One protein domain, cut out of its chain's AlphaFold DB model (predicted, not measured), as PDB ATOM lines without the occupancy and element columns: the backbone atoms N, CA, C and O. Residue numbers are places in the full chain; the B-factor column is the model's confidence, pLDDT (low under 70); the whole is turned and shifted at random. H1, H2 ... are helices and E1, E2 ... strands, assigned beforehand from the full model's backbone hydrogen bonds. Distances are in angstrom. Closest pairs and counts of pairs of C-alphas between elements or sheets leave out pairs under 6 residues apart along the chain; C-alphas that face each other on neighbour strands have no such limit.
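This is residues 14 to 128 of the 143 residues of an uncharacterized protein of Flavobacterium sp. XN-5 (UniProt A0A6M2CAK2). An E1-E2 hairpin stands at one end of an elongated domain and H1 with H2 at the other; H3 runs between, with H4 and H5 crossing it near the hairpin. The 115 printed residues hold H1 H2 H3 H4 H5 E1 E2 in chain order, a mostly helix class with one antiparallel sheet, E1 - E2. It is only just loose, close to compact, with a radius of gyration of the C-alphas of 16.2 A and spans of 52 by 27 by 20 A.

Find strand E1 at residues 103 to 108, 14.7 A long, and E2 at 118 to 122, 13.3 A, ending at C-alpha 122 (-17.018, -15.155, 135.839). Look back to H5, residues 86 to 98, 18.4 A, H4, 75 to 82, 10.2 A, and H3, 53 to 70, 26.6 A. H2 is residues 37 to 46, 14.9 A; H1, 14 to 31, 26.3 A, begins at C-alpha 14 (-27.693, 2.028, 172.804).

In the hairpin, N 105 and O 120 are 2.9 A apart, within hydrogen-bond range. The closest C-alphas of H3 and E2, Leu 68 and Ser 122, are 5.0 A apart. H3, the hub, touches H4 with residues 63 to 67 alone, about perpendicular at 74 degrees, closest C-alphas Phe 64 and Val 78, 7.2 A. H3 and H5 only just touch, with 3 pairs of C-alphas within 8 A, closest Arg 61 and Cys 92, 6.0 A. H4 touches H5, closest C-alphas Thr 79 and Gln 86, 5.7 A. H1 touches H3 with residues 26 to 30 alone, a steep tilt of 40 degrees, the same way, closest C-alphas Lys 26 and Val 55, 6.4 A. H2 is close but not clearly touching H1, at C-alphas Leu 25 and Cys 44, 7.1 A. Every O i to N i+4 pair is within hydrogen-bond range in H1, H3, H4 and H5, and 4 of 6 in H2.

The two farthest C-alphas, Gly 14 and Arg 116, are 54.9 A apart. The printed part has no cut and no long link between its named elements; residue 14 alone has pLDDT under 70.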
ATOM      1  N   GLY A  14     -29.043   1.939 173.384       63.38
ATOM      2  CA  GLY A  14     -27.693   2.028 172.804       63.38
ATOM      3  C   GLY A  14     -27.494   1.141 171.572       63.38
ATOM      4  O   GLY A  14     -26.941   1.586 170.565       63.38
ATOM      5  N   GLN A  15     -27.991  -0.098 171.625       73.81
ATOM      6  CA  GLN A  15     -27.863  -1.061 170.527       73.81
ATOM      7  C   GLN A  15     -28.702  -0.657 169.308       73.81
ATOM      8  O   GLN A  15     -28.218  -0.747 168.180       73.81
ATOM      9  N   GLY A  16     -29.915  -0.132 169.525       81.75
ATOM     10  CA  GLY A  16     -30.767   0.387 168.450       81.75
ATOM     11  C   GLY A  16     -30.097   1.523 167.672       81.75
ATOM     12  O   GLY A  16     -29.964   1.444 166.452       81.75
ATOM     13  N   LYS A  17     -29.560   2.522 168.387       88.56
ATOM     14  CA  LYS A  17     -28.850   3.663 167.781       88.56
ATOM     15  C   LYS A  17     -27.572   3.253 167.047       88.56
ATOM     16  O   LYS A  17     -27.243   3.834 166.016       88.56
ATOM     17  N   TYR A  18     -26.835   2.266 167.562       93.12
ATOM     18  CA  TYR A  18     -25.651   1.740 166.877       93.12
ATOM     19  C   TYR A  18     -26.021   1.046 165.558       93.12
ATOM     20  O   TYR A  18     -25.415   1.332 164.527       93.12
ATOM     21  N   ASN A  19     -27.031   0.170 165.579       94.12
ATOM     22  CA  ASN A  19     -27.478  -0.562 164.393       94.12
ATOM     23  C   ASN A  19     -28.014   0.378 163.309       94.12
ATOM     24  O   ASN A  19     -27.728   0.181 162.129       94.12
ATOM     25  N   GLU A  20     -28.733   1.429 163.702       96.06
ATOM     26  CA  GLU A  20     -29.206   2.462 162.782       96.06
ATOM     27  C   GLU A  20     -28.038   3.174 162.083       96.06
ATOM     28  O   GLU A  20     -27.975   3.195 160.853       96.06
ATOM     29  N   LYS A  21     -27.051   3.658 162.849       96.56
ATOM     30  CA  LYS A  21     -25.832   4.280 162.301       96.56
ATOM     31  C   LYS A  21     -25.053   3.331 161.395       96.56
ATOM     32  O   LYS A  21     -24.539   3.744 160.356       96.56
ATOM     33  N   LEU A  22     -24.960   2.053 161.766       96.88
ATOM     34  CA  LEU A  22     -24.304   1.032 160.952       96.88
ATOM     35  C   LEU A  22     -25.027   0.829 159.615       96.88
ATOM     36  O   LEU A  22     -24.374   0.685 158.581       96.88
ATOM     37  N   ASN A  23     -26.359   0.826 159.618       97.12
ATOM     38  CA  ASN A  23     -27.154   0.701 158.401       97.12
ATOM     39  C   ASN A  23     -27.018   1.939 157.511       97.12
ATOM     40  O   ASN A  23     -26.813   1.787 156.308       97.12
ATOM     41  N   GLN A  24     -27.023   3.139 158.096       97.88
ATOM     42  CA  GLN A  24     -26.750   4.386 157.376       97.88
ATOM     43  C   GLN A  24     -25.358   4.371 156.729       97.88
ATOM     44  O   GLN A  24     -25.227   4.690 155.548       97.88
ATOM     45  N   LEU A  25     -24.328   3.915 157.455       98.06
ATOM     46  CA  LEU A  25     -22.981   3.740 156.908       98.06
ATOM     47  C   LEU A  25     -22.980   2.746 155.738       98.06
ATOM     48  O   LEU A  25     -22.437   3.051 154.680       98.06
ATOM     49  N   LYS A  26     -23.584   1.561 155.897       98.19
ATOM     50  CA  LYS A  26     -23.666   0.554 154.823       98.19
ATOM     51  C   LYS A  26     -24.354   1.117 153.579       98.19
ATOM     52  O   LYS A  26     -23.856   0.923 152.472       98.19
ATOM     53  N   GLN A  27     -25.460   1.836 153.762       97.88
ATOM     54  CA  GLN A  27     -26.196   2.470 152.673       97.88
ATOM     55  C   GLN A  27     -25.340   3.525 151.965       97.88
ATOM     56  O   GLN A  27     -25.210   3.477 150.742       97.88
ATOM     57  N   TYR A  28     -24.683   4.404 152.723       98.12
ATOM     58  CA  TYR A  28     -23.773   5.410 152.182       98.12
ATOM     59  C   TYR A  28     -22.647   4.776 151.357       98.12
ATOM     60  O   TYR A  28     -22.430   5.152 150.204       98.12
ATOM     61  N   VAL A  29     -21.964   3.767 151.909       97.69
ATOM     62  CA  VAL A  29     -20.877   3.074 151.205       97.69
ATOM     63  C   VAL A  29     -21.408   2.408 149.937       97.69
ATOM     64  O   VAL A  29     -20.768   2.541 148.900       97.69
ATOM     65  N   SER A  30     -22.598   1.793 149.971       96.56
ATOM     66  CA  SER A  30     -23.206   1.124 148.810       96.56
ATOM     67  C   SER A  30     -23.550   2.056 147.643       96.56
ATOM     68  O   SER A  30     -23.509   1.620 146.495       96.56
ATOM     69  N   GLN A  31     -23.819   3.336 147.911       96.19
ATOM     70  CA  GLN A  31     -24.129   4.349 146.895       96.19
ATOM     71  C   GLN A  31     -22.891   5.138 146.442       96.19
ATOM     72  O   GLN A  31     -22.905   5.783 145.396       96.19
ATOM     73  N   SER A  32     -21.810   5.084 147.217       96.00
ATOM     74  CA  SER A  32     -20.578   5.822 146.941       96.00
ATOM     75  C   SER A  32     -19.714   5.129 145.884       96.00
ATOM     76  O   SER A  32     -19.761   3.907 145.721       96.00
ATOM     77  N   LYS A  33     -18.842   5.889 145.208       95.12
ATOM     78  CA  LYS A  33     -17.693   5.313 144.481       95.12
ATOM     79  C   LYS A  33     -16.734   4.619 145.461       95.12
ATOM     80  O   LYS A  33     -16.950   4.651 146.670       95.12
ATOM     81  N   TYR A  34     -15.698   3.957 144.949       96.69
ATOM     82  CA  TYR A  34     -14.653   3.398 145.808       96.69
ATOM     83  C   TYR A  34     -14.054   4.488 146.717       96.69
ATOM     84  O   TYR A  34     -13.654   5.544 146.238       96.69
ATOM     85  N   ILE A  35     -14.040   4.224 148.026       97.25
ATOM     86  CA  ILE A  35     -13.511   5.101 149.080       97.25
ATOM     87  C   ILE A  35     -12.138   4.570 149.493       97.25
ATOM     88  O   ILE A  35     -12.029   3.417 149.935       97.25
ATOM     89  N   GLU A  36     -11.106   5.406 149.401       95.31
ATOM     90  CA  GLU A  36      -9.725   5.031 149.716       95.31
ATOM     91  C   GLU A  36      -9.530   4.719 151.213       95.31
ATOM     92  O   GLU A  36     -10.196   5.319 152.062       95.31
ATOM     93  N   PRO A  37      -8.594   3.826 151.604       92.88
ATOM     94  CA  PRO A  37      -8.434   3.381 152.995       92.88
ATOM     95  C   PRO A  37      -8.310   4.500 154.041       92.88
ATOM     96  O   PRO A  37      -8.849   4.374 155.141       92.88
ATOM     97  N   LEU A  38      -7.632   5.606 153.714       93.44
ATOM     98  CA  LEU A  38      -7.489   6.756 154.619       93.44
ATOM     99  C   LEU A  38      -8.804   7.530 154.800       93.44
ATOM    100  O   LEU A  38      -9.058   8.091 155.868       93.44
ATOM    101  N   GLU A  39      -9.656   7.549 153.779       96.56
ATOM    102  CA  GLU A  39     -10.959   8.213 153.808       96.56
ATOM    103  C   GLU A  39     -12.012   7.366 154.516       96.56
ATOM    104  O   GLU A  39     -12.853   7.913 155.226       96.56
ATOM    105  N   GLN A  40     -11.921   6.036 154.430       97.12
ATOM    106  CA  GLN A  40     -12.829   5.114 155.122       97.12
ATOM    107  C   GLN A  40     -12.898   5.395 156.632       97.12
ATOM    108  O   GLN A  40     -13.973   5.355 157.232       97.12
ATOM    109  N   ILE A  41     -11.763   5.745 157.248       96.88
ATOM    110  CA  ILE A  41     -11.691   6.117 158.668       96.88
ATOM    111  C   ILE A  41     -12.491   7.398 158.937       96.88
ATOM    112  O   ILE A  41     -13.219   7.472 159.928       96.88
ATOM    113  N   LYS A  42     -12.377   8.404 158.059       97.50
ATOM    114  CA  LYS A  42     -13.111   9.674 158.174       97.50
ATOM    115  C   LYS A  42     -14.614   9.454 158.002       97.50
ATOM    116  O   LYS A  42     -15.388   9.979 158.795       97.50
ATOM    117  N   VAL A  43     -15.001   8.620 157.037       97.50
ATOM    118  CA  VAL A  43     -16.397   8.237 156.796       97.50
ATOM    119  C   VAL A  43     -16.979   7.541 158.024       97.50
ATOM    120  O   VAL A  43     -18.004   7.971 158.527       97.50
ATOM    121  N   CYS A  44     -16.322   6.533 158.608       97.06
ATOM    122  CA  CYS A  44     -16.841   5.914 159.840       97.06
ATOM    123  C   CYS A  44     -17.047   6.933 160.973       97.06
ATOM    124  O   CYS A  44     -18.077   6.910 161.650       97.06
ATOM    125  N   ARG A  45     -16.097   7.862 161.143       96.44
ATOM    126  CA  ARG A  45     -16.182   8.914 162.164       96.44
ATOM    127  C   ARG A  45     -17.345   9.877 161.928       96.44
ATOM    128  O   ARG A  45     -17.955  10.283 162.911       96.44
ATOM    129  N   SER A  46     -17.699  10.200 160.681       97.00
ATOM    130  CA  SER A  46     -18.843  11.085 160.399       97.00
ATOM    131  C   SER A  46     -20.188  10.468 160.793       97.00
ATOM    132  O   SER A  46     -21.104  11.198 161.152       97.00
ATOM    133  N   PHE A  47     -20.296   9.136 160.820       95.88
ATOM    134  CA  PHE A  47     -21.458   8.418 161.367       95.88
ATOM    135  C   PHE A  47     -21.354   8.164 162.885       95.88
ATOM    136  O   PHE A  47     -22.232   7.541 163.484       95.88
ATOM    137  N   GLY A  48     -20.287   8.634 163.541       95.44
ATOM    138  CA  GLY A  48     -20.026   8.388 164.959       95.44
ATOM    139  C   GLY A  48     -19.752   6.915 165.273       95.44
ATOM    140  O   GLY A  48     -20.170   6.432 166.325       95.44
ATOM    141  N   LEU A  49     -19.103   6.200 164.351       95.88
ATOM    142  CA  LEU A  49     -18.730   4.792 164.479       95.88
ATOM    143  C   LEU A  49     -17.199   4.632 164.526       95.88
ATOM    144  O   LEU A  49     -16.469   5.433 163.930       95.88
ATOM    145  N   PRO A  50     -16.681   3.579 165.189       96.00
ATOM    146  CA  PRO A  50     -15.279   3.196 165.050       96.00
ATOM    147  C   PRO A  50     -14.984   2.762 163.607       96.00
ATOM    148  O   PRO A  50     -15.892   2.556 162.804       96.00
ATOM    149  N   TYR A  51     -13.709   2.595 163.256       97.19
ATOM    150  CA  TYR A  51     -13.357   2.119 161.920       97.19
ATOM    151  C   TYR A  51     -13.827   0.671 161.702       97.19
ATOM    152  O   TYR A  51     -13.329  -0.264 162.329       97.19
ATOM    153  N   LEU A  52     -14.770   0.488 160.774       96.88
ATOM    154  CA  LEU A  52     -15.376  -0.801 160.444       96.88
ATOM    155  C   LEU A  52     -14.900  -1.304 159.076       96.88
ATOM    156  O   LEU A  52     -15.641  -1.288 158.093       96.88
ATOM    157  N   LYS A  53     -13.665  -1.813 159.018       96.44
ATOM    158  CA  LYS A  53     -13.029  -2.331 157.788       96.44
ATOM    159  C   LYS A  53     -13.903  -3.307 156.988       96.44
ATOM    160  O   LYS A  53     -13.872  -3.298 155.758       96.44
ATOM    161  N   ASN A  54     -14.659  -4.165 157.673       96.69
ATOM    162  CA  ASN A  54     -15.472  -5.192 157.017       96.69
ATOM    163  C   ASN A  54     -16.634  -4.599 156.210       96.69
ATOM    164  O   ASN A  54     -16.952  -5.145 155.167       96.69
ATOM    165  N   VAL A  55     -17.190  -3.446 156.604       97.56
ATOM    166  CA  VAL A  55     -18.279  -2.795 155.851       97.56
ATOM    167  C   VAL A  55     -17.828  -2.454 154.429       97.56
ATOM    168  O   VAL A  55     -18.487  -2.830 153.465       97.56
ATOM    169  N   PHE A  56     -16.666  -1.814 154.295       97.75
ATOM    170  CA  PHE A  56     -16.093  -1.472 152.992       97.75
ATOM    171  C   PHE A  56     -15.654  -2.718 152.226       97.75
ATOM    172  O   PHE A  56     -15.943  -2.869 151.042       97.75
ATOM    173  N   ARG A  57     -14.969  -3.639 152.915       96.62
ATOM    174  CA  ARG A  57     -14.455  -4.863 152.299       96.62
ATOM    175  C   ARG A  57     -15.572  -5.728 151.720       96.62
ATOM    176  O   ARG A  57     -15.420  -6.240 150.615       96.62
ATOM    177  N   ASP A  58     -16.655  -5.915 152.460       96.81
ATOM    178  CA  ASP A  58     -17.760  -6.765 152.033       96.81
ATOM    179  C   ASP A  58     -18.554  -6.104 150.901       96.81
ATOM    180  O   ASP A  58     -18.916  -6.787 149.944       96.81
ATOM    181  N   GLU A  59     -18.724  -4.778 150.934       97.62
ATOM    182  CA  GLU A  59     -19.361  -4.034 149.844       97.62
ATOM    183  C   GLU A  59     -18.547  -4.105 148.542       97.62
ATOM    184  O   GLU A  59     -19.084  -4.463 147.495       97.62
ATOM    185  N   TYR A  60     -17.238  -3.848 148.572       97.62
ATOM    186  CA  TYR A  60     -16.419  -3.895 147.350       97.62
ATOM    187  C   TYR A  60     -16.274  -5.307 146.786       97.62
ATOM    188  O   TYR A  60     -16.292  -5.493 145.568       97.62
ATOM    189  N   ARG A  61     -16.207  -6.318 147.656       97.44
ATOM    190  CA  ARG A  61     -16.290  -7.724 147.249       97.44
ATOM    191  C   ARG A  61     -17.622  -8.031 146.572       97.44
ATOM    192  O   ARG A  61     -17.623  -8.600 145.484       97.44
ATOM    193  N   LYS A  62     -18.742  -7.603 147.167       96.94
ATOM    194  CA  LYS A  62     -20.081  -7.756 146.586       96.94
ATOM    195  C   LYS A  62     -20.178  -7.086 145.216       96.94
ATOM    196  O   LYS A  62     -20.704  -7.706 144.294       96.94
ATOM    197  N   ARG A  63     -19.655  -5.868 145.048       97.25
ATOM    198  CA  ARG A  63     -19.628  -5.165 143.752       97.25
ATOM    199  C   ARG A  63     -18.840  -5.930 142.702       97.25
ATOM    200  O   ARG A  63     -19.359  -6.153 141.615       97.25
ATOM    201  N   PHE A  64     -17.633  -6.379 143.044       97.94
ATOM    202  CA  PHE A  64     -16.815  -7.211 142.163       97.94
ATOM    203  C   PHE A  64     -17.554  -8.491 141.756       97.94
ATOM    204  O   PHE A  64     -17.651  -8.803 140.572       97.94
ATOM    205  N   TYR A  65     -18.137  -9.194 142.731       97.62
ATOM    206  CA  TYR A  65     -18.889 -10.421 142.491       97.62
ATOM    207  C   TYR A  65     -20.099 -10.194 141.584       97.62
ATOM    208  O   TYR A  65     -20.307 -10.950 140.643       97.62
ATOM    209  N   THR A  66     -20.878  -9.148 141.859       96.50
ATOM    210  CA  THR A  66     -22.098  -8.819 141.110       96.50
ATOM    211  C   THR A  66     -21.762  -8.408 139.681       96.50
ATOM    212  O   THR A  66     -22.423  -8.848 138.747       96.50
ATOM    213  N   PHE A  67     -20.700  -7.619 139.498       96.38
ATOM    214  CA  PHE A  67     -20.246  -7.209 138.173       96.38
ATOM    215  C   PHE A  67     -19.832  -8.417 137.323       96.38
ATOM    216  O   PHE A  67     -20.221  -8.510 136.164       96.38
ATOM    217  N   LEU A  68     -19.104  -9.372 137.911       96.12
ATOM    218  CA  LEU A  68     -18.692 -10.605 137.230       96.12
ATOM    219  C   LEU A  68     -19.810 -11.644 137.064       96.12
ATOM    220  O   LEU A  68     -19.620 -12.652 136.383       96.12
ATOM    221  N   PHE A  69     -20.960 -11.436 137.706       95.12
ATOM    222  CA  PHE A  69     -22.109 -12.323 137.548       95.12
ATOM    223  C   PHE A  69     -22.845 -12.005 136.244       95.12
ATOM    224  O   PHE A  69     -23.348 -12.893 135.558       95.12
ATOM    225  N   THR A  70     -22.875 -10.722 135.883       93.38
ATOM    226  CA  THR A  70     -23.487 -10.232 134.647       93.38
ATOM    227  C   THR A  70     -22.490 -10.100 133.498       93.38
ATOM    228  O   THR A  70     -22.907 -10.139 132.345       93.38
ATOM    229  N   ASN A  71     -21.188  -9.990 133.784       92.81
ATOM    230  CA  ASN A  71     -20.146  -9.788 132.776       92.81
ATOM    231  C   ASN A  71     -19.033 -10.832 132.897       92.81
ATOM    232  O   ASN A  71     -18.457 -11.018 133.966       92.81
ATOM    233  N   VAL A  72     -18.648 -11.434 131.773       92.69
ATOM    234  CA  VAL A  72     -17.400 -12.200 131.673       92.69
ATOM    235  C   VAL A  72     -16.285 -11.242 131.268       92.69
ATOM    236  O   VAL A  72     -16.252 -10.790 130.127       92.69
ATOM    237  N   THR A  73     -15.372 -10.905 132.181       93.44
ATOM    238  CA  THR A  73     -14.327  -9.910 131.880       93.44
ATOM    239  C   THR A  73     -13.062 -10.076 132.727       93.44
ATOM    240  O   THR A  73     -12.945 -10.986 133.547       93.44
ATOM    241  N   THR A  74     -12.085  -9.197 132.528       94.31
ATOM    242  CA  THR A  74     -10.806  -9.165 133.249       94.31
ATOM    243  C   THR A  74     -10.865  -8.235 134.466       94.31
ATOM    244  O   THR A  74     -11.635  -7.278 134.488       94.31
ATOM    245  N   CYS A  75      -9.989  -8.425 135.461       95.50
ATOM    246  CA  CYS A  75      -9.887  -7.486 136.593       95.50
ATOM    247  C   CYS A  75      -9.603  -6.036 136.156       95.50
ATOM    248  O   CYS A  75     -10.087  -5.105 136.799       95.50
ATOM    249  N   ALA A  76      -8.838  -5.836 135.076       94.38
ATOM    250  CA  ALA A  76      -8.507  -4.496 134.585       94.38
ATOM    251  C   ALA A  76      -9.757  -3.753 134.098       94.38
ATOM    252  O   ALA A  76      -9.924  -2.561 134.354       94.38
ATOM    253  N   ASP A  77     -10.664  -4.480 133.455       93.56
ATOM    254  CA  ASP A  77     -11.946  -3.947 133.019       93.56
ATOM    255  C   ASP A  77     -12.864  -3.640 134.206       93.56
ATOM    256  O   ASP A  77     -13.413  -2.544 134.311       93.56
ATOM    257  N   VAL A  78     -12.922  -4.535 135.198       95.69
ATOM    258  CA  VAL A  78     -13.676  -4.249 136.428       95.69
ATOM    259  C   VAL A  78     -13.117  -3.023 137.159       95.69
ATOM    260  O   VAL A  78     -13.894  -2.208 137.656       95.69
ATOM    261  N   THR A  79     -11.793  -2.833 137.190       96.38
ATOM    262  CA  THR A  79     -11.157  -1.622 137.747       96.38
ATOM    263  C   THR A  79     -11.655  -0.370 137.027       96.38
ATOM    264  O   THR A  79     -12.075   0.587 137.678       96.38
ATOM    265  N   LYS A  80     -11.668  -0.386 135.689       94.25
ATOM    266  CA  LYS A  80     -12.150   0.731 134.864       94.25
ATOM    267  C   LYS A  80     -13.610   1.086 135.170       94.25
ATOM    268  O   LYS A  80     -13.935   2.265 135.270       94.25
ATOM    269  N   HIS A  81     -14.470   0.086 135.359       93.06
ATOM    270  CA  HIS A  81     -15.904   0.292 135.582       93.06
ATOM    271  C   HIS A  81     -16.286   0.619 137.031       93.06
ATOM    272  O   HIS A  81     -17.219   1.381 137.266       93.06
ATOM    273  N   THR A  82     -15.586   0.051 138.013       92.81
ATOM    274  CA  THR A  82     -15.949   0.181 139.438       92.81
ATOM    275  C   THR A  82     -15.089   1.188 140.197       92.81
ATOM    276  O   THR A  82     -15.400   1.520 141.341       92.81
ATOM    277  N   SER A  83     -13.995   1.649 139.582       95.12
ATOM    278  CA  SER A  83     -12.936   2.442 140.219       95.12
ATOM    279  C   SER A  83     -12.260   1.745 141.408       95.12
ATOM    280  O   SER A  83     -11.502   2.378 142.136       95.12
ATOM    281  N   ILE A  84     -12.512   0.448 141.622       96.50
ATOM    282  CA  ILE A  84     -11.855  -0.330 142.671       96.50
ATOM    283  C   ILE A  84     -10.441  -0.687 142.188       96.50
ATOM    284  O   ILE A  84     -10.311  -1.247 141.101       96.50
ATOM    285  N   PRO A  85      -9.379  -0.428 142.972       96.38
ATOM    286  CA  PRO A  85      -8.008  -0.662 142.542       96.38
ATOM    287  C   PRO A  85      -7.729  -2.115 142.144       96.38
ATOM    288  O   PRO A  85      -8.072  -3.051 142.872       96.38
ATOM    289  N   GLN A  86      -6.981  -2.294 141.051       94.81
ATOM    290  CA  GLN A  86      -6.594  -3.602 140.508       94.81
ATOM    291  C   GLN A  86      -6.002  -4.539 141.569       94.81
ATOM    292  O   GLN A  86      -6.371  -5.710 141.640       94.81
ATOM    293  N   LYS A  87      -5.107  -4.024 142.427       94.69
ATOM    294  CA  LYS A  87      -4.497  -4.801 143.518       94.69
ATOM    295  C   LYS A  87      -5.564  -5.425 144.421       94.69
ATOM    296  O   LYS A  87      -5.488  -6.610 144.735       94.69
ATOM    297  N   TYR A  88      -6.577  -4.647 144.789       96.12
ATOM    298  CA  TYR A  88      -7.671  -5.107 145.635       96.12
ATOM    299  C   TYR A  88      -8.590  -6.097 144.909       96.12
ATOM    300  O   TYR A  88      -9.045  -7.079 145.498       96.12
ATOM    301  N   LEU A  89      -8.830  -5.897 143.611       97.06
ATOM    302  CA  LEU A  89      -9.594  -6.851 142.807       97.06
ATOM    303  C   LEU A  89      -8.886  -8.202 142.673       97.06
ATOM    304  O   LEU A  89      -9.547  -9.235 142.748       97.06
ATOM    305  N   CYS A  90      -7.557  -8.228 142.565       95.94
ATOM    306  CA  CYS A  90      -6.788  -9.474 142.606       95.94
ATOM    307  C   CYS A  90      -6.947 -10.211 143.951       95.94
ATOM    308  O   CYS A  90      -7.085 -11.435 143.966       95.94
ATOM    309  N   GLU A  91      -7.004  -9.489 145.075       96.25
ATOM    310  CA  GLU A  91      -7.318 -10.086 146.385       96.25
ATOM    311  C   GLU A  91      -8.755 -10.638 146.433       96.25
ATOM    312  O   GLU A  91      -8.991 -11.726 146.967       96.25
ATOM    313  N   CYS A  92      -9.726  -9.916 145.861       97.12
ATOM    314  CA  CYS A  92     -11.117 -10.373 145.761       97.12
ATOM    315  C   CYS A  92     -11.242 -11.624 144.892       97.12
ATOM    316  O   CYS A  92     -11.939 -12.568 145.268       97.12
ATOM    317  N   LYS A  93     -10.530 -11.655 143.765       96.88
ATOM    318  CA  LYS A  93     -10.434 -12.811 142.879       96.88
ATOM    319  C   LYS A  93      -9.955 -14.039 143.657       96.88
ATOM    320  O   LYS A  93     -10.688 -15.021 143.730       96.88
ATOM    321  N   ALA A  94      -8.800 -13.949 144.321       96.75
ATOM    322  CA  ALA A  94      -8.255 -15.053 145.113       96.75
ATOM    323  C   ALA A  94      -9.226 -15.519 146.218       96.75
ATOM    324  O   ALA A  94      -9.371 -16.718 146.468       96.75
ATOM    325  N   TYR A  95      -9.931 -14.580 146.862       97.00
ATOM    326  CA  TYR A  95     -10.953 -14.889 147.866       97.00
ATOM    327  C   TYR A  95     -12.113 -15.717 147.294       97.00
ATOM    328  O   TYR A  95     -12.507 -16.714 147.905       97.00
ATOM    329  N   TYR A  96     -12.667 -15.324 146.144       97.69
ATOM    330  CA  TYR A  96     -13.807 -16.015 145.541       97.69
ATOM    331  C   TYR A  96     -13.420 -17.320 144.837       97.69
ATOM    332  O   TYR A  96     -14.183 -18.284 144.918       97.69
ATOM    333  N   GLU A  97     -12.230 -17.403 144.236       95.06
ATOM    334  CA  GLU A  97     -11.691 -18.650 143.672       95.06
ATOM    335  C   GLU A  97     -11.526 -19.717 144.757       95.06
ATOM    336  O   GLU A  97     -12.024 -20.833 144.610       95.06
ATOM    337  N   LYS A  98     -10.928 -19.358 145.905       96.19
ATOM    338  CA  LYS A  98     -10.785 -20.276 147.049       96.19
ATOM    339  C   LYS A  98     -12.132 -20.818 147.535       96.19
ATOM    340  O   LYS A  98     -12.213 -21.942 148.024       96.19
ATOM    341  N   LYS A  99     -13.191 -20.021 147.405       96.19
ATOM    342  CA  LYS A  99     -14.560 -20.391 147.782       96.19
ATOM    343  C   LYS A  99     -15.331 -21.125 146.686       96.19
ATOM    344  O   LYS A  99     -16.486 -21.460 146.920       96.19
ATOM    345  N   LYS A 100     -14.726 -21.374 145.519       95.12
ATOM    346  CA  LYS A 100     -15.396 -21.936 144.335       95.12
ATOM    347  C   LYS A 100     -16.616 -21.107 143.902       95.12
ATOM    348  O   LYS A 100     -17.612 -21.654 143.452       95.12
ATOM    349  N   LEU A 101     -16.539 -19.786 144.073       95.50
ATOM    350  CA  LEU A 101     -17.584 -18.820 143.707       95.50
ATOM    351  C   LEU A 101     -17.202 -17.973 142.483       95.50
ATOM    352  O   LEU A 101     -18.003 -17.177 142.004       95.50
ATOM    353  N   LEU A 102     -15.974 -18.123 141.994       95.75
ATOM    354  CA  LEU A 102     -15.443 -17.480 140.800       95.75
ATOM    355  C   LEU A 102     -14.586 -18.501 140.058       95.75
ATOM    356  O   LEU A 102     -13.855 -19.262 140.695       95.75
ATOM    357  N   LYS A 103     -14.648 -18.487 138.725       94.25
ATOM    358  CA  LYS A 103     -13.800 -19.311 137.863       94.25
ATOM    359  C   LYS A 103     -13.159 -18.445 136.781       94.25
ATOM    360  O   LYS A 103     -13.787 -17.518 136.264       94.25
ATOM    361  N   VAL A 104     -11.919 -18.772 136.423       92.81
ATOM    362  CA  VAL A 104     -11.333 -18.336 135.152       92.81
ATOM    363  C   VAL A 104     -12.020 -19.127 134.044       92.81
ATOM    364  O   VAL A 104     -11.940 -20.354 134.020       92.81
ATOM    365  N   VAL A 105     -12.715 -18.428 133.157       90.81
ATOM    366  CA  VAL A 105     -13.466 -19.042 132.052       90.81
ATOM    367  C   VAL A 105     -12.733 -18.952 130.724       90.81
ATOM    368  O   VAL A 105     -13.099 -19.658 129.797       90.81
ATOM    369  N   GLY A 106     -11.679 -18.135 130.640       88.50
ATOM    370  CA  GLY A 106     -10.891 -18.011 129.426       88.50
ATOM    371  C   GLY A 106      -9.588 -17.240 129.586       88.50
ATOM    372  O   GLY A 106      -9.360 -16.576 130.601       88.50
ATOM    373  N   LEU A 107      -8.749 -17.316 128.553       89.56
ATOM    374  CA  LEU A 107      -7.571 -16.472 128.364       89.56
ATOM    375  C   LEU A 107      -7.701 -15.773 127.014       89.56
ATOM    376  O   LEU A 107      -7.899 -16.435 125.997       89.56
ATOM    377  N   SER A 108      -7.595 -14.450 126.999       87.44
ATOM    378  CA  SER A 108      -7.627 -13.664 125.762       87.44
ATOM    379  C   SER A 108      -6.922 -12.320 125.963       87.44
ATOM    380  O   SER A 108      -6.283 -12.082 126.991       87.44
ATOM    381  N   ASN A 109      -6.996 -11.434 124.978       89.19
ATOM    382  CA  ASN A 109      -6.454 -10.089 125.078       89.19
ATOM    383  C   ASN A 109      -7.373  -9.212 125.938       89.19
ATOM    384  O   ASN A 109      -8.592  -9.207 125.769       89.19
ATOM    385  N   CYS A 110      -6.788  -8.458 126.864       87.00
ATOM    386  CA  CYS A 110      -7.528  -7.514 127.692       87.00
ATOM    387  C   CYS A 110      -8.019  -6.330 126.841       87.00
ATOM    388  O   CYS A 110      -7.183  -5.663 126.230       87.00
ATOM    389  N   PRO A 111      -9.321  -5.994 126.856       84.69
ATOM    390  CA  PRO A 111      -9.861  -4.887 126.059       84.69
ATOM    391  C   PRO A 111      -9.420  -3.503 126.559       84.69
ATOM    392  O   PRO A 111      -9.530  -2.520 125.835       84.69
ATOM    393  N   VAL A 112      -8.937  -3.404 127.803       88.31
ATOM    394  CA  VAL A 112      -8.534  -2.128 128.418       88.31
ATOM    395  C   VAL A 112      -7.045  -1.857 128.265       88.31
ATOM    396  O   VAL A 112      -6.651  -0.727 127.999       88.31
ATOM    397  N   THR A 113      -6.209  -2.876 128.452       88.38
ATOM    398  CA  THR A 113      -4.746  -2.715 128.479       88.38
ATOM    399  C   THR A 113      -4.058  -3.288 127.245       88.38
ATOM    400  O   THR A 113      -2.840  -3.183 127.138       88.38
ATOM    401  N   ASN A 114      -4.799  -3.948 126.343       89.12
ATOM    402  CA  ASN A 114      -4.281  -4.715 125.200       89.12
ATOM    403  C   ASN A 114      -3.255  -5.802 125.569       89.12
ATOM    404  O   ASN A 114      -2.596  -6.378 124.701       89.12
ATOM    405  N   SER A 115      -3.118  -6.114 126.859       88.75
ATOM    406  CA  SER A 115      -2.237  -7.173 127.339       88.75
ATOM    407  C   SER A 115      -2.760  -8.526 126.864       88.75
ATOM    408  O   SER A 115      -3.966  -8.775 126.903       88.75
ATOM    409  N   ARG A 116      -1.857  -9.402 126.421       90.19
ATOM    410  CA  ARG A 116      -2.196 -10.745 125.930       90.19
ATOM    411  C   ARG A 116      -2.326 -11.744 127.077       90.19
ATOM    412  O   ARG A 116      -1.750 -11.533 128.142       90.19
ATOM    413  N   ASN A 117      -3.032 -12.849 126.829       87.19
ATOM    414  CA  ASN A 117      -3.176 -13.982 127.755       87.19
ATOM    415  C   ASN A 117      -3.722 -13.592 129.143       87.19
ATOM    416  O   ASN A 117      -3.332 -14.155 130.165       87.19
ATOM    417  N   VAL A 118      -4.627 -12.617 129.185       89.62
ATOM    418  CA  VAL A 118      -5.266 -12.161 130.419       89.62
ATOM    419  C   VAL A 118      -6.465 -13.045 130.738       89.62
ATOM    420  O   VAL A 118      -7.207 -13.471 129.856       89.62
ATOM    421  N   GLN A 119      -6.647 -13.310 132.029       92.44
ATOM    422  CA  GLN A 119      -7.725 -14.139 132.550       92.44
ATOM    423  C   GLN A 119      -9.069 -13.419 132.494       92.44
ATOM    424  O   GLN A 119      -9.240 -12.351 133.088       92.44
ATOM    425  N   PHE A 120     -10.024 -14.060 131.829       93.12
ATOM    426  CA  PHE A 120     -11.433 -13.704 131.864       93.12
ATOM    427  C   PHE A 120     -12.107 -14.477 132.990       93.12
ATOM    428  O   PHE A 120     -11.925 -15.687 133.143       93.12
ATOM    429  N   LEU A 121     -12.851 -13.750 133.810       94.88
ATOM    430  CA  LEU A 121     -13.415 -14.197 135.069       94.88
ATOM    431  C   LEU A 121     -14.935 -14.175 134.978       94.88
ATOM    432  O   LEU A 121     -15.511 -13.286 134.354       94.88
ATOM    433  N   SER A 122     -15.571 -15.129 135.648       94.88
ATOM    434  CA  SER A 122     -17.018 -15.155 135.839       94.88
ATOM    435  C   SER A 122     -17.356 -15.682 137.224       94.88
ATOM    436  O   SER A 122     -16.777 -16.672 137.687       94.88
ATOM    437  N   THR A 123     -18.335 -15.062 137.871       96.19
ATOM    438  CA  THR A 123     -18.973 -15.592 139.087       96.19
ATOM    439  C   THR A 123     -20.307 -16.273 138.790       96.19
ATOM    440  O   THR A 123     -20.902 -16.851 139.696       96.19
ATOM    441  N   ASN A 124     -20.759 -16.248 137.533       94.12
ATOM    442  CA  ASN A 124     -21.960 -16.931 137.072       94.12
ATOM    443  C   ASN A 124     -21.631 -18.369 136.632       94.12
ATOM    444  O   ASN A 124     -20.956 -18.539 135.607       94.12
ATOM    445  N   PRO A 125     -22.117 -19.401 137.357       91.88
ATOM    446  CA  PRO A 125     -21.819 -20.799 137.055       91.88
ATOM    447  C   PRO A 125     -22.290 -21.261 135.677       91.88
ATOM    448  O   PRO A 125     -21.669 -22.146 135.093       91.88
ATOM    449  N   ASN A 126     -23.336 -20.639 135.124       89.69
ATOM    450  CA  ASN A 126     -23.871 -20.998 133.809       89.69
ATOM    451  C   ASN A 126     -22.847 -20.755 132.691       89.69
ATOM    452  O   ASN A 126     -22.829 -21.475 131.698       89.69
ATOM    453  N   ASN A 127     -21.939 -19.796 132.893       85.25
ATOM    454  CA  ASN A 127     -20.934 -19.411 131.904       85.25
ATOM    455  C   ASN A 127     -19.603 -20.160 132.103       85.25
ATOM    456  O   ASN A 127     -18.642 -19.929 131.375       85.25
ATOM    457  N   TRP A 128     -19.488 -21.028 133.118       88.31
ATOM    458  CA  TRP A 128     -18.213 -21.669 133.479       88.31
ATOM    459  C   TRP A 128     -17.765 -22.788 132.546       88.31
ATOM    460  O   TRP A 128     -16.588 -23.166 132.580       88.31
TER     461      TRP A 128